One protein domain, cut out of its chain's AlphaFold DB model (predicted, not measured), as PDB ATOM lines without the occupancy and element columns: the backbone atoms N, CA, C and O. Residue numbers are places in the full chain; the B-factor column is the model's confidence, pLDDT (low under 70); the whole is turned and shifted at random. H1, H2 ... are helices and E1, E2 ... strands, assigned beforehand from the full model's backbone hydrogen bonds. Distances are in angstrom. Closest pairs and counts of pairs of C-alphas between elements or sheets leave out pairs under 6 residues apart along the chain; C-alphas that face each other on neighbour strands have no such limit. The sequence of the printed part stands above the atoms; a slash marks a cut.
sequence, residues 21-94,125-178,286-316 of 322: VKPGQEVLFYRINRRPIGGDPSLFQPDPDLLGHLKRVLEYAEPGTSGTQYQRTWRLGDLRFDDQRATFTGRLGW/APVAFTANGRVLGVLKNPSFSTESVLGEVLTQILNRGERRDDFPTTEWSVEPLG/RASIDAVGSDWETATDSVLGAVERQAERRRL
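This is residues 21 to 94, 125 to 178 and 286 to 316 of the 322 residues of an uncharacterized protein of Leifsonia sp (UniProt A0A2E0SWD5). A strongly twisted sheet of eight strands curls round H3, and two of its edge strands, E7 and E2, both pack on this helix. The longest helix, H4, covers E5 and E6, while H2 meets the last turns of H3. The printed part has 159 residues, with four named helices and eight named strands in the order E1 H1 H2 E2 E3 E4 E5 E6 H3 E7 E8 H4. The sheet is branched at E1, its neighbour pairs are antiparallel, and the class is mixed, helices and strands. The whole is compact, with a radius of gyration of the C-alphas of 15.3 A, and spans 47 by 44 by 27 A.

E1, residues 25 to 36, has E6, residues 135 to 139, on one side, with N 28 and O 138 2.8 A apart. On the other side are E7, residues 170 to 176, with N 33 and O 173 at 2.8 A, and E8, residues 286 to 289, with N 27 and O 287 at 2.8 A. H1, residues 41 to 44, only grazes the sheet. H2, residues 50 to 59, touches residues 157 to 162 alone of H3, residues 147 to 162, about perpendicular at 83 degrees; the closest C-alphas, of Val 57 and Gly 161, are 4.6 A apart. E2, residues 64 to 66, E3, residues 72 to 82, and E4, residues 87 to 94, form a meander, each strand the antiparallel neighbour of the one before. N 64 and O 74 are 2.9 A apart, and N 77 and O 91 3.0 A. E5, residues 125 to 130, pairs with E4, N 90 to O 127 at 2.9 A, and forms a hairpin with E6, N 137 to O 128 at 2.8 A. H3 is on the sheet; its closest C-alphas to E7 are those of Gly 151 and Val 174, 4.8 A. H4, residues 296 to 316, is on the sheet, on the same face as H2; its closest C-alphas to E5 are those of Leu 304 and Ala 128, 5.0 A. H3 and H4 are apart. Every O i to N i+4 pair is within hydrogen-bond range in H2 and H4, and 11 of 12 are in H3; H1 is too short for one.

E1 begins at C-alpha 25 (12.605, -35.660, -55.523) and is 35.7 A long. E3 measures 29.7 A, E4 22.8 A and H3 23.4 A. H4, 30.4 A, ends at C-alpha 316 (37.231, -40.817, -55.026).

The C-alphas farthest apart, of Lys 22 and Asp 40, are 47.5 A apart. Residues 95 to 124 and 179 to 285 are not printed; the gaps between C-alphas are 9.3 A and 9.0 A. Of the links that are printed whole, none is long. Mean pLDDT of the printed part is 86.6; residues 38 to 48, 69, 145 and 316 are under 70.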
ATOM      1  N   VAL A  21       6.063 -40.401 -55.493       84.88
ATOM      2  CA  VAL A  21       6.035 -40.916 -56.871       84.88
ATOM      3  C   VAL A  21       5.786 -39.750 -57.831       84.88
ATOM      4  O   VAL A  21       4.791 -39.706 -58.552       84.88
ATOM      5  N   LYS A  22       6.674 -38.761 -57.817       82.69
ATOM      6  CA  LYS A  22       6.670 -37.584 -58.688       82.69
ATOM      7  C   LYS A  22       8.121 -37.246 -59.061       82.69
ATOM      8  O   LYS A  22       9.017 -37.536 -58.270       82.69
ATOM      9  N   PRO A  23       8.373 -36.662 -60.241       79.81
ATOM     10  CA  PRO A  23       9.734 -36.376 -60.678       79.81
ATOM     11  C   PRO A  23      10.431 -35.350 -59.774       79.81
ATOM     12  O   PRO A  23       9.775 -34.550 -59.099       79.81
ATOM     13  N   GLY A  24      11.765 -35.379 -59.779       84.31
ATOM     14  CA  GLY A  24      12.602 -34.372 -59.124       84.31
ATOM     15  C   GLY A  24      12.513 -34.390 -57.598       84.31
ATOM     16  O   GLY A  24      12.423 -33.330 -56.979       84.31
ATOM     17  N   GLN A  25      12.478 -35.576 -56.981       91.88
ATOM     18  CA  GLN A  25      12.605 -35.660 -55.523       91.88
ATOM     19  C   GLN A  25      14.050 -35.430 -55.102       91.88
ATOM     20  O   GLN A  25      14.973 -35.850 -55.789       91.88
ATOM     21  N   GLU A  26      14.247 -34.787 -53.958       94.38
ATOM     22  CA  GLU A  26      15.577 -34.563 -53.393       94.38
ATOM     23  C   GLU A  26      15.831 -35.555 -52.255       94.38
ATOM     24  O   GLU A  26      14.947 -35.805 -51.435       94.38
ATOM     25  N   VAL A  27      17.047 -36.088 -52.170       95.69
ATOM     26  CA  VAL A  27      17.564 -36.772 -50.978       95.69
ATOM     27  C   VAL A  27      18.483 -35.819 -50.240       95.69
ATOM     28  O   VAL A  27      19.390 -35.260 -50.848       95.69
ATOM     29  N   LEU A  28      18.246 -35.653 -48.942       95.44
ATOM     30  CA  LEU A  28      19.088 -34.900 -48.019       95.44
ATOM     31  C   LEU A  28      20.124 -35.836 -47.401       95.44
ATOM     32  O   LEU A  28      19.761 -36.925 -46.952       95.44
ATOM     33  N   PHE A  29      21.383 -35.409 -47.345       95.38
ATOM     34  CA  PHE A  29      22.470 -36.246 -46.847       95.38
ATOM     35  C   PHE A  29      23.016 -35.804 -45.489       95.38
ATOM     36  O   PHE A  29      23.363 -34.648 -45.260       95.38
ATOM     37  N   TYR A  30      23.186 -36.777 -44.608       94.62
ATOM     38  CA  TYR A  30      23.726 -36.636 -43.265       94.62
ATOM     39  C   TYR A  30      24.872 -37.627 -43.067       94.62
ATOM     40  O   TYR A  30      25.018 -38.592 -43.822       94.62
ATOM     41  N   ARG A  31      25.686 -37.404 -42.039       92.12
ATOM     42  CA  ARG A  31      26.666 -38.374 -41.557       92.12
ATOM     43  C   ARG A  31      26.272 -38.867 -40.184       92.12
ATOM     44  O   ARG A  31      25.943 -38.056 -39.324       92.12
ATOM     45  N   ILE A  32      26.373 -40.174 -39.978       91.38
ATOM     46  CA  ILE A  32      26.301 -40.751 -38.638       91.38
ATOM     47  C   ILE A  32      27.709 -40.793 -38.047       91.38
ATOM     48  O   ILE A  32      28.643 -41.356 -38.626       91.38
ATOM     49  N   ASN A  33      27.848 -40.184 -36.878       86.12
ATOM     50  CA  ASN A  33      29.070 -40.112 -36.108       86.12
ATOM     51  C   ASN A  33      28.905 -40.809 -34.749       86.12
ATOM     52  O   ASN A  33      27.874 -40.667 -34.104       86.12
ATOM     53  N   ARG A  34      29.935 -41.554 -34.344       81.56
ATOM     54  CA  ARG A  34      30.160 -42.199 -33.050       81.56
ATOM     55  C   ARG A  34      31.287 -41.478 -32.303       81.56
ATOM     56  O   ARG A  34      32.380 -41.305 -32.839       81.56
ATOM     57  N   ARG A  35      31.043 -41.075 -31.065       79.81
ATOM     58  CA  ARG A  35      32.058 -40.493 -30.181       79.81
ATOM     59  C   ARG A  35      32.142 -41.350 -28.923       79.81
ATOM     60  O   ARG A  35      31.103 -41.568 -28.310       79.81
ATOM     61  N   PRO A  36      33.307 -41.874 -28.534       74.19
ATOM     62  CA  PRO A  36      33.395 -42.726 -27.360       74.19
ATOM     63  C   PRO A  36      33.118 -41.950 -26.075       74.19
ATOM     64  O   PRO A  36      33.600 -40.835 -25.880       74.19
ATOM     65  N   ILE A  37      32.356 -42.568 -25.180       75.69
ATOM     66  CA  ILE A  37      32.104 -42.058 -23.837       75.69
ATOM     67  C   ILE A  37      33.316 -42.414 -22.970       75.69
ATOM     68  O   ILE A  37      33.696 -43.576 -22.875       75.69
ATOM     69  N   GLY A  38      33.931 -41.416 -22.332       63.91
ATOM     70  CA  GLY A  38      35.047 -41.636 -21.400       63.91
ATOM     71  C   GLY A  38      36.447 -41.631 -22.023       63.91
ATOM     72  O   GLY A  38      37.403 -41.965 -21.330       63.91
ATOM     73  N   GLY A  39      36.587 -41.224 -23.290       55.34
ATOM     74  CA  GLY A  39      37.890 -40.929 -23.898       55.34
ATOM     75  C   GLY A  39      38.770 -42.142 -24.216       55.34
ATOM     76  O   GLY A  39      39.950 -41.948 -24.495       55.34
ATOM     77  N   ASP A  40      38.235 -43.369 -24.188       52.75
ATOM     78  CA  ASP A  40      38.994 -44.568 -24.564       52.75
ATOM     79  C   ASP A  40      39.343 -44.536 -26.065       52.75
ATOM     80  O   ASP A  40      38.436 -44.572 -26.909       52.75
ATOM     81  N   PRO A  41      40.643 -44.499 -26.424       49.97
ATOM     82  CA  PRO A  41      41.046 -44.397 -27.809       49.97
ATOM     83  C   PRO A  41      40.761 -45.640 -28.657       49.97
ATOM     84  O   PRO A  41      40.806 -45.580 -29.883       49.97
ATOM     85  N   SER A  42      40.478 -46.783 -28.029       48.09
ATOM     86  CA  SER A  42      40.272 -48.058 -28.725       48.09
ATOM     87  C   SER A  42      38.998 -48.087 -29.581       48.09
ATOM     88  O   SER A  42      38.967 -48.746 -30.620       48.09
ATOM     89  N   LEU A  43      37.987 -47.285 -29.230       48.38
ATOM     90  CA  LEU A  43      36.781 -47.049 -30.039       48.38
ATOM     91  C   LEU A  43      37.039 -46.107 -31.237       48.38
ATOM     92  O   LEU A  43      36.198 -45.996 -32.141       48.38
ATOM     93  N   PHE A  44      38.217 -45.466 -31.272       50.19
ATOM     94  CA  PHE A  44      38.747 -44.749 -32.431       50.19
ATOM     95  C   PHE A  44      39.552 -45.655 -33.389       50.19
ATOM     96  O   PHE A  44      40.264 -45.180 -34.270       50.19
ATOM     97  N   GLN A  45      39.435 -46.976 -33.303       50.25
ATOM     98  CA  GLN A  45      39.783 -47.813 -34.452       50.25
ATOM     99  C   GLN A  45      38.584 -47.858 -35.412       50.25
ATOM    100  O   GLN A  45      37.442 -47.650 -34.975       50.25
ATOM    101  N   PRO A  46      38.777 -48.063 -36.729       51.81
ATOM    102  CA  PRO A  46      37.683 -48.402 -37.628       51.81
ATOM    103  C   PRO A  46      37.094 -49.737 -37.167       51.81
ATOM    104  O   PRO A  46      37.505 -50.798 -37.613       51.81
ATOM    105  N   ASP A  47      36.173 -49.668 -36.205       53.75
ATOM    106  CA  ASP A  47      35.420 -50.812 -35.724       53.75
ATOM    107  C   ASP A  47      34.755 -51.471 -36.938       53.75
ATOM    108  O   ASP A  47      33.939 -50.806 -37.606       53.75
ATOM    109  N   PRO A  48      35.144 -52.715 -37.269       56.28
ATOM    110  CA  PRO A  48      34.621 -53.420 -38.425       56.28
ATOM    111  C   PRO A  48      33.110 -53.668 -38.319       56.28
ATOM    112  O   PRO A  48      32.503 -53.977 -39.342       56.28
ATOM    113  N   ASP A  49      32.492 -53.473 -37.145       79.94
ATOM    114  CA  ASP A  49      31.068 -53.727 -36.919       79.94
ATOM    115  C   ASP A  49      30.218 -52.471 -36.625       79.94
ATOM    116  O   ASP A  49      29.279 -52.488 -35.829       79.94
ATOM    117  N   LEU A  50      30.488 -51.349 -37.310       86.06
ATOM    118  CA  LEU A  50      29.616 -50.160 -37.228       86.06
ATOM    119  C   LEU A  50      28.138 -50.500 -37.502       86.06
ATOM    120  O   LEU A  50      27.245 -49.941 -36.863       86.06
ATOM    121  N   LEU A  51      27.877 -51.380 -38.475       90.81
ATOM    122  CA  LEU A  51      26.511 -51.761 -38.819       90.81
ATOM    123  C   LEU A  51      25.866 -52.604 -37.715       90.81
ATOM    124  O   LEU A  51      24.715 -52.334 -37.380       90.81
ATOM    125  N   GLY A  52      26.577 -53.570 -37.126       90.31
ATOM    126  CA  GLY A  52      26.063 -54.363 -36.010       90.31
ATOM    127  C   GLY A  52      25.803 -53.520 -34.766       90.31
ATOM    128  O   GLY A  52      24.748 -53.658 -34.144       90.31
ATOM    129  N   HIS A  53      26.671 -52.548 -34.461       89.06
ATOM    130  CA  HIS A  53      26.422 -51.586 -33.383       89.06
ATOM    131  C   HIS A  53      25.158 -50.759 -33.657       89.06
ATOM    132  O   HIS A  53      24.274 -50.682 -32.803       89.06
ATOM    133  N   LEU A  54      25.002 -50.211 -34.866       91.50
ATOM    134  CA  LEU A  54      23.779 -49.495 -35.243       91.50
ATOM    135  C   LEU A  54      22.538 -50.390 -35.183       91.50
ATOM    136  O   LEU A  54      21.493 -49.935 -34.729       91.50
ATOM    137  N   LYS A  55      22.645 -51.654 -35.599       92.81
ATOM    138  CA  LYS A  55      21.558 -52.636 -35.527       92.81
ATOM    139  C   LYS A  55      21.100 -52.856 -34.087       92.81
ATOM    140  O   LYS A  55      19.904 -52.760 -33.834       92.81
ATOM    141  N   ARG A  56      22.034 -53.039 -33.148       90.06
ATOM    142  CA  ARG A  56      21.752 -53.145 -31.703       90.06
ATOM    143  C   ARG A  56      21.075 -51.884 -31.161       90.06
ATOM    144  O   ARG A  56      20.062 -51.971 -30.480       90.06
ATOM    145  N   VAL A  57      21.609 -50.706 -31.482       90.56
ATOM    146  CA  VAL A  57      21.057 -49.417 -31.020       90.56
ATOM    147  C   VAL A  57      19.641 -49.193 -31.556       90.56
ATOM    148  O   VAL A  57      18.765 -48.709 -30.839       90.56
ATOM    149  N   LEU A  58      19.411 -49.545 -32.819       91.00
ATOM    150  CA  LEU A  58      18.141 -49.332 -33.505       91.00
ATOM    151  C   LEU A  58      17.096 -50.421 -33.227       91.00
ATOM    152  O   LEU A  58      15.913 -50.167 -33.441       91.00
ATOM    153  N   GLU A  59      17.488 -51.585 -32.706       85.69
ATOM    154  CA  GLU A  59      16.550 -52.576 -32.157       85.69
ATOM    155  C   GLU A  59      15.682 -51.954 -31.051       85.69
ATOM    156  O   GLU A  59      14.483 -52.214 -30.964       85.69
ATOM    157  N   TYR A  60      16.271 -51.034 -30.284       78.31
ATOM    158  CA  TYR A  60      15.604 -50.256 -29.246       78.31
ATOM    159  C   TYR A  60      15.308 -48.814 -29.675       78.31
ATOM    160  O   TYR A  60      15.289 -47.929 -28.820       78.31
ATOM    161  N   ALA A  61      15.105 -48.548 -30.974       73.00
ATOM    162  CA  ALA A  61      14.885 -47.196 -31.494       73.00
ATOM    163  C   ALA A  61      13.701 -46.499 -30.801       73.00
ATOM    164  O   ALA A  61      12.535 -46.638 -31.182       73.00
ATOM    165  N   GLU A  62      14.003 -45.709 -29.774       84.12
ATOM    166  CA  GLU A  62      13.000 -44.924 -29.079       84.12
ATOM    167  C   GLU A  62      12.622 -43.690 -29.891       84.12
ATOM    168  O   GLU A  62      13.473 -43.110 -30.569       84.12
ATOM    169  N   PRO A  63      11.370 -43.215 -29.788       87.75
ATOM    170  CA  PRO A  63      10.957 -42.030 -30.513       87.75
ATOM    171  C   PRO A  63      11.778 -40.791 -30.135       87.75
ATOM    172  O   PRO A  63      12.046 -40.559 -28.960       87.75
ATOM    173  N   GLY A  64      12.111 -39.951 -31.115       87.88
ATOM    174  CA  GLY A  64      12.635 -38.599 -30.898       87.88
ATOM    175  C   GLY A  64      11.508 -37.568 -30.799       87.88
ATOM    176  O   GLY A  64      10.370 -37.836 -31.185       87.88
ATOM    177  N   THR A  65      11.803 -36.361 -30.315       89.75
ATOM    178  CA  THR A  65      10.803 -35.280 -30.208       89.75
ATOM    179  C   THR A  65      11.319 -33.973 -30.798       89.75
ATOM    180  O   THR A  65      12.481 -33.620 -30.600       89.75
ATOM    181  N   SER A  66      10.449 -33.225 -31.485       89.31
ATOM    182  CA  SER A  66      10.760 -31.884 -32.006       89.31
ATOM    183  C   SER A  66       9.590 -30.914 -31.853       89.31
ATOM    184  O   SER A  66       8.439 -31.345 -31.906       89.31
ATOM    185  N   GLY A  67       9.876 -29.611 -31.836       80.56
ATOM    186  CA  GLY A  67       8.869 -28.548 -31.756       80.56
ATOM    187  C   GLY A  67       8.490 -28.212 -30.312       80.56
ATOM    188  O   GLY A  67       8.605 -29.043 -29.420       80.56
ATOM    189  N   THR A  68       8.071 -26.969 -30.070       75.62
ATOM    190  CA  THR A  68       7.693 -26.487 -28.730       75.62
ATOM    191  C   THR A  68       6.179 -26.511 -28.539       75.62
ATOM    192  O   THR A  68       5.680 -27.240 -27.694       75.62
ATOM    193  N   GLN A  69       5.444 -25.761 -29.365       67.38
ATOM    194  CA  GLN A  69       3.983 -25.619 -29.282       67.38
ATOM    195  C   GLN A  69       3.218 -26.757 -29.979       67.38
ATOM    196  O   GLN A  69       2.102 -27.087 -29.597       67.38
ATOM    197  N   TYR A  70       3.825 -27.372 -30.997       74.81
ATOM    198  CA  TYR A  70       3.236 -28.446 -31.798       74.81
ATOM    199  C   TYR A  70       4.203 -29.624 -31.862       74.81
ATOM    200  O   TYR A  70       4.830 -29.871 -32.894       74.81
ATOM    201  N   GLN A  71       4.379 -30.288 -30.719       83.88
ATOM    202  CA  GLN A  71       5.331 -31.383 -30.588       83.88
ATOM    203  C   GLN A  71       5.028 -32.501 -31.587       83.88
ATOM    204  O   GLN A  71       3.890 -32.940 -31.752       83.88
ATOM    205  N   ARG A  72       6.081 -32.936 -32.270       88.88
ATOM    206  CA  ARG A  72       6.078 -34.060 -33.198       88.88
ATOM    207  C   ARG A  72       6.887 -35.188 -32.585       88.88
ATOM    208  O   ARG A  72       8.033 -34.964 -32.183       88.88
ATOM    209  N   THR A  73       6.306 -36.378 -32.568       90.88
ATOM    210  CA  THR A  73       6.969 -37.609 -32.140       90.88
ATOM    211  C   THR A  73       7.525 -38.305 -33.369       90.88
ATOM    212  O   THR A  73       6.764 -38.749 -34.227       90.88
ATOM    213  N   TRP A  74       8.848 -38.378 -33.465       93.12
ATOM    214  CA  TRP A  74       9.575 -38.958 -34.588       93.12
ATOM    215  C   TRP A  74       9.915 -40.413 -34.323       93.12
ATOM    216  O   TRP A  74      10.330 -40.755 -33.222       93.12
ATOM    217  N   ARG A  75       9.778 -41.266 -35.333       92.56
ATOM    218  CA  ARG A  75      10.124 -42.684 -35.273       92.56
ATOM    219  C   ARG A  75      10.906 -43.074 -36.514       92.56
ATOM    220  O   ARG A  75      10.575 -42.646 -37.620       92.56
ATOM    221  N   LEU A  76      11.916 -43.902 -36.301       93.25
ATOM    222  CA  LEU A  76      12.629 -44.620 -37.342       93.25
ATOM    223  C   LEU A  76      12.214 -46.088 -37.231       93.25
ATOM    224  O   LEU A  76      12.329 -46.670 -36.157       93.25
ATOM    225  N   GLY A  77      11.672 -46.652 -38.303       90.56
ATOM    226  CA  GLY A  77      11.117 -48.001 -38.295       90.56
ATOM    227  C   GLY A  77      11.166 -48.654 -39.667       90.56
ATOM    228  O   GLY A  77      11.733 -48.096 -40.609       90.56
ATOM    229  N   ASP A  78      10.575 -49.846 -39.764       91.25
ATOM    230  CA  ASP A  78      10.615 -50.697 -40.960       91.25
ATOM    231  C   ASP A  78      12.050 -50.925 -41.465       91.25
ATOM    232  O   ASP A  78      12.319 -50.892 -42.667       91.25
ATOM    233  N   LEU A  79      12.981 -51.104 -40.521       93.88
ATOM    234  CA  LEU A  79      14.401 -51.229 -40.812       93.88
ATOM    235  C   LEU A  79      14.720 -52.580 -41.451       93.88
ATOM    236  O   LEU A  79      14.326 -53.631 -40.945       93.88
ATOM    237  N   ARG A  80      15.490 -52.549 -42.538       95.12
ATOM    238  CA  ARG A  80      16.054 -53.733 -43.190       95.12
ATOM    239  C   ARG A  80      17.562 -53.562 -43.283       95.12
ATOM    240  O   ARG A  80      18.030 -52.589 -43.867       95.12
ATOM    241  N   PHE A  81      18.299 -54.491 -42.690       95.69
ATOM    242  CA  PHE A  81      19.760 -54.497 -42.689       95.69
ATOM    243  C   PHE A  81      20.278 -55.446 -43.770       95.69
ATOM    244  O   PHE A  81      19.746 -56.545 -43.929       95.69
ATOM    245  N   ASP A  82      21.317 -55.021 -44.480       95.38
ATOM    246  CA  ASP A  82      22.069 -55.831 -45.435       95.38
ATOM    247  C   ASP A  82      23.540 -55.830 -45.009       95.38
ATOM    248  O   ASP A  82      24.281 -54.867 -45.240       95.38
ATOM    249  N   ASP A  83      23.942 -56.927 -44.364       92.50
ATOM    250  CA  ASP A  83      25.294 -57.118 -43.838       92.50
ATOM    251  C   ASP A  83      26.335 -57.259 -44.968       92.50
ATOM    252  O   ASP A  83      27.492 -56.892 -44.782       92.50
ATOM    253  N   GLN A  84      25.940 -57.725 -46.163       90.88
ATOM    254  CA  GLN A  84      26.858 -57.886 -47.301       90.88
ATOM    255  C   GLN A  84      27.237 -56.540 -47.916       90.88
ATOM    256  O   GLN A  84      28.394 -56.316 -48.270       90.88
ATOM    257  N   ARG A  85      26.263 -55.633 -48.040       91.88
ATOM    258  CA  ARG A  85      26.488 -54.265 -48.535       91.88
ATOM    259  C   ARG A  85      26.910 -53.298 -47.432       91.88
ATOM    260  O   ARG A  85      27.265 -52.159 -47.731       91.88
ATOM    261  N   ALA A  86      26.870 -53.739 -46.175       93.25
ATOM    262  CA  ALA A  86      27.047 -52.915 -44.989       93.25
ATOM    263  C   ALA A  86      26.082 -51.703 -44.976       93.25
ATOM    264  O   ALA A  86      26.491 -50.551 -44.803       93.25
ATOM    265  N   THR A  87      24.789 -51.952 -45.217       96.19
ATOM    266  CA  THR A  87      23.754 -50.911 -45.368       96.19
ATOM    267  C   THR A  87      22.510 -51.202 -44.538       96.19
ATOM    268  O   THR A  87      22.278 -52.332 -44.110       96.19
ATOM    269  N   PHE A  88      21.680 -50.179 -44.333       96.44
ATOM    270  CA  PHE A  88      20.291 -50.387 -43.937       96.44
ATOM    271  C   PHE A  88      19.350 -49.447 -44.688       96.44
ATOM    272  O   PHE A  88      19.733 -48.347 -45.092       96.44
ATOM    273  N   THR A  89      18.097 -49.858 -44.826       97.69
ATOM    274  CA  THR A  89      16.993 -49.029 -45.317       97.69
ATOM    275  C   THR A  89      15.868 -48.974 -44.297       97.69
ATOM    276  O   THR A  89      15.817 -49.789 -43.380       97.69
ATOM    277  N   GLY A  90      14.969 -47.999 -44.428       95.44
ATOM    278  CA  GLY A  90      13.757 -47.952 -43.620       95.44
ATOM    279  C   GLY A  90      12.922 -46.705 -43.847       95.44
ATOM    280  O   GLY A  90      12.977 -46.064 -44.902       95.44
ATOM    281  N   ARG A  91      12.130 -46.350 -42.835       94.31
ATOM    282  CA  ARG A  91      11.199 -45.223 -42.882       94.31
ATOM    283  C   ARG A  91      11.384 -44.317 -41.674       94.31
ATOM    284  O   ARG A  91      11.282 -44.759 -40.532       94.31
ATOM    285  N   LEU A  92      11.617 -43.036 -41.939       93.88
ATOM    286  CA  LEU A  92      11.615 -41.985 -40.929       93.88
ATOM    287  C   LEU A  92      10.297 -41.231 -41.028       93.88
ATOM    288  O   LEU A  92       9.943 -40.728 -42.094       93.88
ATOM    289  N   GLY A  93       9.579 -41.109 -39.921       90.94
ATOM    290  CA  GLY A  93       8.343 -40.346 -39.898       90.94
ATOM    291  C   GLY A  93       8.104 -39.641 -38.585       90.94
ATOM    292  O   GLY A  93       8.735 -39.947 -37.577       90.94
ATOM    293  N   TRP A  94       7.169 -38.702 -38.599       91.19
ATOM    294  CA  TRP A  94       6.620 -38.122 -37.386       91.19
ATOM    295  C   TRP A  94       5.111 -38.281 -37.346       91.19
ATOM    296  O   TRP A  94       4.450 -38.303 -38.383       91.19
ATOM    297  N   ALA A 125       8.970 -40.560 -44.706       94.12
ATOM    298  CA  ALA A 125       9.935 -40.521 -45.788       94.12
ATOM    299  C   ALA A 125      10.808 -41.787 -45.808       94.12
ATOM    300  O   ALA A 125      11.193 -42.277 -44.741       94.12
ATOM    301  N   PRO A 126      11.157 -42.295 -47.003       96.56
ATOM    302  CA  PRO A 126      12.209 -43.294 -47.152       96.56
ATOM    303  C   PRO A 126      13.557 -42.781 -46.632       96.56
ATOM    304  O   PRO A 126      13.912 -41.614 -46.837       96.56
ATOM    305  N   VAL A 127      14.315 -43.667 -45.992       97.31
ATOM    306  CA  VAL A 127      15.677 -43.416 -45.509       97.31
ATOM    307  C   VAL A 127      16.577 -44.601 -45.850       97.31
ATOM    308  O   VAL A 127      16.122 -45.745 -45.883       97.31
ATOM    309  N   ALA A 128      17.853 -44.327 -46.108       98.00
ATOM    310  CA  ALA A 128      18.870 -45.351 -46.307       98.00
ATOM    311  C   ALA A 128      20.219 -44.911 -45.740       98.00
ATOM    312  O   ALA A 128      20.524 -43.720 -45.701       98.00
ATOM    313  N   PHE A 129      21.034 -45.871 -45.335       97.50
ATOM    314  CA  PHE A 129      22.360 -45.662 -44.774       97.50
ATOM    315  C   PHE A 129      23.360 -46.645 -45.366       97.50
ATOM    316  O   PHE A 129      23.030 -47.802 -45.620       97.50
ATOM    317  N   THR A 130      24.604 -46.197 -45.499       94.69
ATOM    318  CA  THR A 130      25.755 -47.052 -45.786       94.69
ATOM    319  C   THR A 130      26.854 -46.828 -44.753       94.69
ATOM    320  O   THR A 130      27.229 -45.689 -44.454       94.69
ATOM    321  N   ALA A 131      27.396 -47.921 -44.212       90.06
ATOM    322  CA  ALA A 131      28.556 -47.877 -43.328       90.06
ATOM    323  C   ALA A 131      29.799 -47.374 -44.079       90.06
ATOM    324  O   ALA A 131      30.630 -46.674 -43.499       90.06
ATOM    325  N   ASN A 132      29.885 -47.640 -45.389       86.12
ATOM    326  CA  ASN A 132      30.937 -47.117 -46.253       86.12
ATOM    327  C   ASN A 132      30.816 -45.587 -46.375       86.12
ATOM    328  O   ASN A 132      29.954 -45.063 -47.069       86.12
ATOM    329  N   GLY A 133      31.657 -44.840 -45.662       82.12
ATOM    330  CA  GLY A 133      31.574 -43.375 -45.603       82.12
ATOM    331  C   GLY A 133      30.513 -42.828 -44.636       82.12
ATOM    332  O   GLY A 133      30.401 -41.607 -44.499       82.12
ATOM    333  N   ARG A 134      29.786 -43.704 -43.924       90.31
ATOM    334  CA  ARG A 134      28.808 -43.375 -42.863       90.31
ATOM    335  C   ARG A 134      27.718 -42.396 -43.304       90.31
ATOM    336  O   ARG A 134      27.315 -41.517 -42.538       90.31
ATOM    337  N   VAL A 135      27.272 -42.518 -44.551       93.81
ATOM    338  CA  VAL A 135      26.316 -41.591 -45.163       93.81
ATOM    339  C   VAL A 135      24.895 -42.085 -44.921       93.81
ATOM    340  O   VAL A 135      24.567 -43.226 -45.226       93.81
ATOM    341  N   LEU A 136      24.050 -41.195 -44.412       96.75
ATOM    342  CA  LEU A 136      22.611 -41.370 -44.262       96.75
ATOM    343  C   LEU A 136      21.896 -40.458 -45.264       96.75
ATOM    344  O   LEU A 136      22.209 -39.274 -45.356       96.75
ATOM    345  N   GLY A 137      20.927 -40.985 -46.000       97.44
ATOM    346  CA  GLY A 137      20.082 -40.231 -46.921       97.44
ATOM    347  C   GLY A 137      18.624 -40.290 -46.503       97.44
ATOM    348  O   GLY A 137      18.113 -41.372 -46.232       97.44
ATOM    349  N   VAL A 138      17.946 -39.145 -46.487       97.00
ATOM    350  CA  VAL A 138      16.505 -39.039 -46.215       97.00
ATOM    351  C   VAL A 138      15.827 -38.387 -47.410       97.00
ATOM    352  O   VAL A 138      16.226 -37.300 -47.829       97.00
ATOM    353  N   LEU A 139      14.786 -39.016 -47.960       95.69
ATOM    354  CA  LEU A 139      13.998 -38.384 -49.016       95.69
ATOM    355  C   LEU A 139      13.269 -37.154 -48.459       95.69
ATOM    356  O   LEU A 139      12.564 -37.232 -47.451       95.69
ATOM    357  N   LYS A 140      13.409 -36.008 -49.118       93.44
ATOM    358  CA  LYS A 140      12.849 -34.741 -48.654       93.44
ATOM    359  C   LYS A 140      11.325 -34.754 -48.721       93.44
ATOM    360  O   LYS A 140      10.725 -34.589 -49.781       93.44
ATOM    361  N   ASN A 141      10.690 -34.901 -47.561       90.44
ATOM    362  CA  ASN A 141       9.250 -34.730 -47.420       90.44
ATOM    363  C   ASN A 141       8.912 -33.237 -47.221       90.44
ATOM    364  O   ASN A 141       9.528 -32.597 -46.369       90.44
ATOM    365  N   PRO A 142       7.911 -32.671 -47.924       85.69
ATOM    366  CA  PRO A 142       7.504 -31.270 -47.753       85.69
ATOM    367  C   PRO A 142       7.147 -30.877 -46.311       85.69
ATOM    368  O   PRO A 142       7.296 -29.722 -45.922       85.69
ATOM    369  N   SER A 143       6.696 -31.838 -45.504       83.88
ATOM    370  CA  SER A 143       6.326 -31.623 -44.102       83.88
ATOM    371  C   SER A 143       7.529 -31.593 -43.151       83.88
ATOM    372  O   SER A 143       7.376 -31.278 -41.964       83.88
ATOM    373  N   PHE A 144       8.729 -31.927 -43.635       84.12
ATOM    374  CA  PHE A 144       9.982 -31.884 -42.879       84.12
ATOM    375  C   PHE A 144      10.601 -30.494 -43.068       84.12
ATOM    376  O   PHE A 144      11.590 -30.313 -43.768       84.12
ATOM    377  N   SER A 145       9.959 -29.485 -42.476       66.75
ATOM    378  CA  SER A 145      10.207 -28.063 -42.749       66.75
ATOM    379  C   SER A 145      11.615 -27.564 -42.413       66.75
ATOM    380  O   SER A 145      11.992 -26.484 -42.860       66.75
ATOM    381  N   THR A 146      12.381 -28.308 -41.613       75.19
ATOM    382  CA  THR A 146      13.711 -27.883 -41.177       75.19
ATOM    383  C   THR A 146      14.689 -29.045 -41.255       75.19
ATOM    384  O   THR A 146      14.578 -30.014 -40.508       75.19
ATOM    385  N   GLU A 147      15.684 -28.921 -42.126       85.12
ATOM    386  CA  GLU A 147      16.713 -29.945 -42.346       85.12
ATOM    387  C   GLU A 147      17.552 -30.199 -41.078       85.12
ATOM    388  O   GLU A 147      17.967 -31.331 -40.828       85.12
ATOM    389  N   SER A 148      17.718 -29.182 -40.222       82.56
ATOM    390  CA  SER A 148      18.398 -29.310 -38.926       82.56
ATOM    391  C   SER A 148      17.648 -30.211 -37.944       82.56
ATOM    392  O   SER A 148      18.276 -30.930 -37.172       82.56
ATOM    393  N   VAL A 149      16.308 -30.214 -37.992       88.50
ATOM    394  CA  VAL A 149      15.483 -31.025 -37.087       88.50
ATOM    395  C   VAL A 149      15.719 -32.508 -37.343       88.50
ATOM    396  O   VAL A 149      15.730 -33.275 -36.391       88.50
ATOM    397  N   LEU A 150      15.961 -32.918 -38.594       91.38
ATOM    398  CA  LEU A 150      16.224 -34.322 -38.924       91.38
ATOM    399  C   LEU A 150      17.495 -34.841 -38.241       91.38
ATOM    400  O   LEU A 150      17.450 -35.890 -37.604       91.38
ATOM    401  N   GLY A 151      18.596 -34.085 -38.307       91.75
ATOM    402  CA  GLY A 151      19.834 -34.441 -37.606       91.75
ATOM    403  C   GLY A 151      19.636 -34.519 -36.089       91.75
ATOM    404  O   GLY A 151      20.033 -35.494 -35.452       91.75
ATOM    405  N   GLU A 152      18.930 -33.545 -35.510       92.38
ATOM    406  CA  GLU A 152      18.633 -33.508 -34.072       92.38
ATOM    407  C   GLU A 152      17.780 -34.702 -33.613       92.38
ATOM    408  O   GLU A 152      18.105 -35.340 -32.611       92.38
ATOM    409  N   VAL A 153      16.700 -35.042 -34.325       93.44
ATOM    410  CA  VAL A 153      15.809 -36.142 -33.912       93.44
ATOM    411  C   VAL A 153      16.453 -37.505 -34.119       93.44
ATOM    412  O   VAL A 153      16.295 -38.372 -33.266       93.44
ATOM    413  N   LEU A 154      17.223 -37.699 -35.192       94.38
ATOM    414  CA  LEU A 154      17.957 -38.945 -35.413       94.38
ATOM    415  C   LEU A 154      19.067 -39.130 -34.374       94.38
ATOM    416  O   LEU A 154      19.235 -40.227 -33.850       94.38
ATOM    417  N   THR A 155      19.750 -38.046 -33.996       94.12
ATOM    418  CA  THR A 155      20.692 -38.040 -32.866       94.12
ATOM    419  C   THR A 155      20.005 -38.466 -31.569       94.12
ATOM    420  O   THR A 155      20.543 -39.291 -30.831       94.12
ATOM    421  N   GLN A 156      18.805 -37.947 -31.281       94.94
ATOM    422  CA  GLN A 156      18.039 -38.363 -30.101       94.94
ATOM    423  C   GLN A 156      17.668 -39.850 -30.149       94.94
ATOM    424  O   GLN A 156      17.853 -40.529 -29.145       94.94
ATOM    425  N   ILE A 157      17.165 -40.342 -31.286       94.25
ATOM    426  CA  ILE A 157      16.760 -41.748 -31.462       94.25
ATOM    427  C   ILE A 157      17.948 -42.680 -31.182       94.25
ATOM    428  O   ILE A 157      17.833 -43.587 -30.361       94.25
ATOM    429  N   LEU A 158      19.107 -42.415 -31.798       94.06
ATOM    430  CA  LEU A 158      20.309 -43.237 -31.620       94.06
ATOM    431  C   LEU A 158      20.822 -43.213 -30.174       94.06
ATOM    432  O   LEU A 158      21.081 -44.259 -29.594       94.06
ATOM    433  N   ASN A 159      20.927 -42.037 -29.550       93.12
ATOM    434  CA  ASN A 159      21.425 -41.949 -28.173       93.12
ATOM    435  C   ASN A 159      20.454 -42.529 -27.139       93.12
ATOM    436  O   ASN A 159      20.892 -42.999 -26.093       93.12
ATOM    437  N   ARG A 160      19.138 -42.489 -27.387       92.50
ATOM    438  CA  ARG A 160      18.170 -43.174 -26.518       92.50
ATOM    439  C   ARG A 160      18.313 -44.689 -26.631       92.50
ATOM    440  O   ARG A 160      18.329 -45.346 -25.598       92.50
ATOM    441  N   GLY A 161      18.488 -45.211 -27.848       89.88
ATOM    442  CA  GLY A 161      18.791 -46.625 -28.079       89.88
ATOM    443  C   GLY A 161      20.098 -47.063 -27.410       89.88
ATOM    444  O   GLY A 161      20.119 -48.073 -26.721       89.88
ATOM    445  N   GLU A 162      21.169 -46.269 -27.518       90.44
ATOM    446  CA  GLU A 162      22.450 -46.569 -26.859       90.44
ATOM    447  C   GLU A 162      22.309 -46.668 -25.334       90.44
ATOM    448  O   GLU A 162      22.835 -47.589 -24.716       90.44
ATOM    449  N   ARG A 163      21.565 -45.742 -24.719       90.50
ATOM    450  CA  ARG A 163      21.359 -45.689 -23.261       90.50
ATOM    451  C   ARG A 163      20.472 -46.809 -22.715       90.50
ATOM    452  O   ARG A 163      20.237 -46.844 -21.511       90.50
ATOM    453  N   ARG A 164      19.933 -47.675 -23.579       85.75
ATOM    454  CA  ARG A 164      19.268 -48.910 -23.149       85.75
ATOM    455  C   ARG A 164      20.256 -50.010 -22.786       85.75
ATOM    456  O   ARG A 164      19.841 -50.945 -22.112       85.75
ATOM    457  N   ASP A 165      21.510 -49.900 -23.214       79.12
ATOM    458  CA  ASP A 165      22.571 -50.774 -22.729       79.12
ATOM    459  C   ASP A 165      22.968 -50.385 -21.299       79.12
ATOM    460  O   ASP A 165      22.958 -49.203 -20.943       79.12
ATOM    461  N   ASP A 166      23.350 -51.374 -20.493       79.31
ATOM    462  CA  ASP A 166      23.807 -51.166 -19.115       79.31
ATOM    463  C   ASP A 166      25.115 -50.354 -19.082       79.31
ATOM    464  O   ASP A 166      25.398 -49.646 -18.111       79.31
ATOM    465  N   PHE A 167      25.900 -50.422 -20.164       79.62
ATOM    466  CA  PHE A 167      27.176 -49.727 -20.318       79.62
ATOM    467  C   PHE A 167      27.249 -49.017 -21.680       79.62
ATOM    468  O   PHE A 167      27.877 -49.530 -22.607       79.62
ATOM    469  N   PRO A 168      26.618 -47.837 -21.835       83.69
ATOM    470  CA  PRO A 168      26.678 -47.087 -23.085       83.69
ATOM    471  C   PRO A 168      28.126 -46.693 -23.391       83.69
ATOM    472  O   PRO A 168      28.817 -46.123 -22.544       83.69
ATOM    473  N   THR A 169      28.581 -46.971 -24.611       82.94
ATOM    474  CA  THR A 169      29.976 -46.727 -25.015       82.94
ATOM    475  C   THR A 169      30.112 -45.527 -25.935       82.94
ATOM    476  O   THR A 169      31.214 -45.012 -26.112       82.94
ATOM    477  N   THR A 170      29.010 -45.078 -26.539       84.94
ATOM    478  CA  THR A 170      29.046 -44.130 -27.655       84.94
ATOM    479  C   THR A 170      28.021 -43.011 -27.525       84.94
ATOM    480  O   THR A 170      26.826 -43.238 -27.413       84.94
ATOM    481  N   GLU A 171      28.470 -41.771 -27.652       87.69
ATOM    482  CA  GLU A 171      27.609 -40.653 -27.996       87.69
ATOM    483  C   GLU A 171      27.471 -40.565 -29.521       87.69
ATOM    484  O   GLU A 171      28.424 -40.298 -30.262       87.69
ATOM    485  N   TRP A 172      26.259 -40.805 -30.006       89.62
ATOM    486  CA  TRP A 172      25.938 -40.710 -31.423       89.62
ATOM    487  C   TRP A 172      25.662 -39.258 -31.817       89.62
ATOM    488  O   TRP A 172      25.080 -38.492 -31.055       89.62
ATOM    489  N   SER A 173      26.012 -38.868 -33.037       90.19
ATOM    490  CA  SER A 173      25.583 -37.600 -33.635       90.19
ATOM    491  C   SER A 173      25.250 -37.788 -35.108       90.19
ATOM    492  O   SER A 173      25.929 -38.516 -35.826       90.19
ATOM    493  N   VAL A 174      24.178 -37.146 -35.560       92.12
ATOM    494  CA  VAL A 174      23.758 -37.141 -36.962       92.12
ATOM    495  C   VAL A 174      23.889 -35.724 -37.484       92.12
ATOM    496  O   VAL A 174      23.068 -34.855 -37.191       92.12
ATOM    497  N   GLU A 175      24.952 -35.500 -38.247       91.06
ATOM    498  CA  GLU A 175      25.364 -34.169 -38.677       91.06
ATOM    499  C   GLU A 175      25.046 -33.957 -40.163       91.06
ATOM    500  O   GLU A 175      25.245 -34.862 -40.981       91.06
ATOM    501  N   PRO A 176      24.551 -32.774 -40.553       91.25
ATOM    502  CA  PRO A 176      24.268 -32.461 -41.944       91.25
ATOM    503  C   PRO A 176      25.559 -32.424 -42.759       91.25
ATOM    504  O   PRO A 176      26.522 -31.736 -42.406       91.25
ATOM    505  N   LEU A 177      25.563 -33.122 -43.894       90.81
ATOM    506  CA  LEU A 177      26.647 -32.975 -44.854       90.81
ATOM    507  C   LEU A 177      26.521 -31.614 -45.526       90.81
ATOM    508  O   LEU A 177      25.452 -31.272 -46.017       90.81
ATOM    509  N   GLY A 178      27.599 -30.832 -45.527       87.94
ATOM    510  CA  GLY A 178      27.626 -29.564 -46.243       87.94
ATOM    511  C   GLY A 178      27.860 -29.773 -47.737       87.94
ATOM    512  O   GLY A 178      28.475 -30.758 -48.158       87.94
ATOM    513  N   ARG A 286      22.423 -32.212 -51.100       93.06
ATOM    514  CA  ARG A 286      21.261 -32.838 -51.724       93.06
ATOM    515  C   ARG A 286      21.584 -33.474 -53.067       93.06
ATOM    516  O   ARG A 286      22.505 -33.054 -53.763       93.06
ATOM    517  N   ALA A 287      20.813 -34.487 -53.444       93.25
ATOM    518  CA  ALA A 287      20.822 -35.033 -54.798       93.25
ATOM    519  C   ALA A 287      19.400 -35.252 -55.297       93.25
ATOM    520  O   ALA A 287      18.551 -35.758 -54.563       93.25
ATOM    521  N   SER A 288      19.173 -34.917 -56.563       93.00
ATOM    522  CA  SER A 288      17.914 -35.204 -57.241       93.00
ATOM    523  C   SER A 288      17.830 -36.676 -57.643       93.00
ATOM    524  O   SER A 288      18.809 -37.273 -58.095       93.00
ATOM    525  N   ILE A 289      16.638 -37.245 -57.494       91.62
ATOM    526  CA  ILE A 289      16.236 -38.540 -58.031       91.62
ATOM    527  C   ILE A 289      15.106 -38.286 -59.028       91.62
ATOM    528  O   ILE A 289      14.037 -37.783 -58.666       91.62
ATOM    529  N   ASP A 290      15.352 -38.647 -60.286       84.75
ATOM    530  CA  ASP A 290      14.419 -38.401 -61.389       84.75
ATOM    531  C   ASP A 290      13.160 -39.267 -61.283       84.75
ATOM    532  O   ASP A 290      12.052 -38.787 -61.524       84.75
ATOM    533  N   ALA A 291      13.326 -40.525 -60.870       85.12
ATOM    534  CA  ALA A 291      12.243 -41.469 -60.650       85.12
ATOM    535  C   ALA A 291      12.457 -42.208 -59.326       85.12
ATOM    536  O   ALA A 291      13.336 -43.057 -59.211       85.12
ATOM    537  N   VAL A 292      11.652 -41.863 -58.321       89.75
ATOM    538  CA  VAL A 292      11.544 -42.658 -57.094       89.75
ATOM    539  C   VAL A 292      10.641 -43.856 -57.380       89.75
ATOM    540  O   VAL A 292       9.648 -43.719 -58.102       89.75
ATOM    541  N   GLY A 293      10.989 -45.012 -56.812       87.56
ATOM    542  CA  GLY A 293      10.184 -46.229 -56.885       87.56
ATOM    543  C   GLY A 293       8.702 -46.018 -56.549       87.56
ATOM    544  O   GLY A 293       8.332 -45.104 -55.809       87.56
ATOM    545  N   SER A 294       7.836 -46.843 -57.138       88.31
ATOM    546  CA  SER A 294       6.376 -46.724 -57.021       88.31
ATOM    547  C   SER A 294       5.816 -47.180 -55.675       88.31
ATOM    548  O   SER A 294       4.670 -46.868 -55.355       88.31
ATOM    549  N   ASP A 295       6.613 -47.905 -54.899       89.56
ATOM    550  CA  ASP A 295       6.281 -48.414 -53.574       89.56
ATOM    551  C   ASP A 295       7.395 -48.072 -52.575       89.56
ATOM    552  O   ASP A 295       8.422 -47.491 -52.917       89.56
ATOM    553  N   TRP A 296       7.176 -48.399 -51.304       89.12
ATOM    554  CA  TRP A 296       8.123 -48.071 -50.242       89.12
ATOM    555  C   TRP A 296       9.473 -48.768 -50.374       89.12
ATOM    556  O   TRP A 296      10.478 -48.165 -50.015       89.12
ATOM    557  N   GLU A 297       9.491 -50.008 -50.850       90.31
ATOM    558  CA  GLU A 297      10.703 -50.819 -50.957       90.31
ATOM    559  C   GLU A 297      11.605 -50.274 -52.065       90.31
ATOM    560  O   GLU A 297      12.738 -49.857 -51.818       90.31
ATOM    561  N   THR A 298      11.039 -50.105 -53.255       92.69
ATOM    562  CA  THR A 298      11.727 -49.501 -54.399       92.69
ATOM    563  C   THR A 298      12.094 -48.033 -54.153       92.69
ATOM    564  O   THR A 298      13.107 -47.543 -54.664       92.69
ATOM    565  N   ALA A 299      11.321 -47.300 -53.343       93.06
ATOM    566  CA  ALA A 299      11.676 -45.947 -52.924       93.06
ATOM    567  C   ALA A 299      12.872 -45.930 -51.964       93.06
ATOM    568  O   ALA A 299      13.765 -45.097 -52.133       93.06
ATOM    569  N   THR A 300      12.934 -46.845 -50.990       94.12
ATOM    570  CA  THR A 300      14.118 -46.973 -50.131       94.12
ATOM    571  C   THR A 300      15.363 -47.380 -50.914       94.12
ATOM    572  O   THR A 300      16.425 -46.810 -50.671       94.12
ATOM    573  N   ASP A 301      15.229 -48.250 -51.919       95.25
ATOM    574  CA  ASP A 301      16.335 -48.620 -52.812       95.25
ATOM    575  C   ASP A 301      16.810 -47.434 -53.661       95.25
ATOM    576  O   ASP A 301      18.009 -47.239 -53.869       95.25
ATOM    577  N   SER A 302      15.876 -46.584 -54.103       95.81
ATOM    578  CA  SER A 302      16.199 -45.345 -54.822       95.81
ATOM    579  C   SER A 302      17.044 -44.402 -53.954       95.81
ATOM    580  O   SER A 302      18.033 -43.833 -54.427       95.81
ATOM    581  N   VAL A 303      16.682 -44.258 -52.670       97.00
ATOM    582  CA  VAL A 303      17.459 -43.474 -51.697       97.00
ATOM    583  C   VAL A 303      18.814 -44.125 -51.429       97.00
ATOM    584  O   VAL A 303      19.823 -43.421 -51.439       97.00
ATOM    585  N   LEU A 304      18.868 -45.451 -51.264       97.25
ATOM    586  CA  LEU A 304      20.118 -46.183 -51.057       97.25
ATOM    587  C   LEU A 304      21.092 -45.973 -52.220       97.25
ATOM    588  O   LEU A 304      22.246 -45.616 -51.994       97.25
ATOM    589  N   GLY A 305      20.622 -46.072 -53.465       96.38
ATOM    590  CA  GLY A 305      21.461 -45.805 -54.633       96.38
ATOM    591  C   GLY A 305      22.014 -44.372 -54.659       96.38
ATOM    592  O   GLY A 305      23.146 -44.150 -55.090       96.38
ATOM    593  N   ALA A 306      21.254 -43.378 -54.184       96.19
ATOM    594  CA  ALA A 306      21.751 -42.005 -54.048       96.19
ATOM    595  C   ALA A 306      22.803 -41.871 -52.933       96.19
ATOM    596  O   ALA A 306      23.799 -41.168 -53.112       96.19
ATOM    597  N   VAL A 307      22.601 -42.570 -51.815       96.62
ATOM    598  CA  VAL A 307      23.525 -42.633 -50.674       96.62
ATOM    599  C   VAL A 307      24.856 -43.280 -51.063       96.62
ATOM    600  O   VAL A 307      25.908 -42.710 -50.785       96.62
ATOM    601  N   GLU A 308      24.833 -44.402 -51.778       95.12
ATOM    602  CA  GLU A 308      26.045 -45.086 -52.248       95.12
ATOM    603  C   GLU A 308      26.833 -44.229 -53.246       95.12
ATOM    604  O   GLU A 308      28.047 -44.084 -53.113       95.12
ATOM    605  N   ARG A 309      26.154 -43.560 -54.192       94.44
ATOM    606  CA  ARG A 309      26.809 -42.586 -55.088       94.44
ATOM    607  C   ARG A 309      27.431 -41.424 -54.317       94.44
ATOM    608  O   ARG A 309      28.469 -40.900 -54.721       94.44
ATOM    609  N   GLN A 310      26.796 -40.979 -53.234       92.38
ATOM    610  CA  GLN A 310      27.334 -39.915 -52.391       92.38
ATOM    611  C   GLN A 310      28.572 -40.373 -51.614       92.38
ATOM    612  O   GLN A 310      29.552 -39.630 -51.552       92.38
ATOM    613  N   ALA A 311      28.553 -41.587 -51.066       89.31
ATOM    614  CA  ALA A 311      29.704 -42.194 -50.408       89.31
ATOM    615  C   ALA A 311      30.885 -42.383 -51.378       89.31
ATOM    616  O   ALA A 311      32.008 -41.980 -51.071       89.31
ATOM    617  N   GLU A 312      30.628 -42.893 -52.585       88.69
ATOM    618  CA  GLU A 312      31.665 -43.146 -53.591       88.69
ATOM    619  C   GLU A 312      32.320 -41.853 -54.094       88.69
ATOM    620  O   GLU A 312      33.547 -41.750 -54.146       88.69
ATOM    621  N   ARG A 313      31.523 -40.811 -54.384       84.44
ATOM    622  CA  ARG A 313      32.052 -39.488 -54.771       84.44
ATOM    623  C   ARG A 313      33.040 -38.944 -53.742       84.44
ATOM    624  O   ARG A 313      34.035 -38.318 -54.105       84.44
ATOM    625  N   ARG A 314      32.785 -39.199 -52.461       75.19
ATOM    626  CA  ARG A 314      33.662 -38.771 -51.370       75.19
ATOM    627  C   ARG A 314      34.938 -39.594 -51.322       75.19
ATOM    628  O   ARG A 314      36.011 -39.009 -51.292       75.19
ATOM    629  N   ARG A 315      34.841 -40.918 -51.446       72.94
ATOM    630  CA  ARG A 315      36.015 -41.798 -51.503       72.94
ATOM    631  C   ARG A 315      36.968 -41.429 -52.648       72.94
ATOM    632  O   ARG A 315      38.173 -41.326 -52.436       72.94
ATOM    633  N   LEU A 316      36.435 -41.181 -53.846       62.34
ATOM    634  CA  LEU A 316      37.231 -40.817 -55.026       62.34
ATOM    635  C   LEU A 316      37.900 -39.442 -54.911       62.34
ATOM    636  O   LEU A 316      38.945 -39.213 -55.520       62.34
TER     637      LEU A 316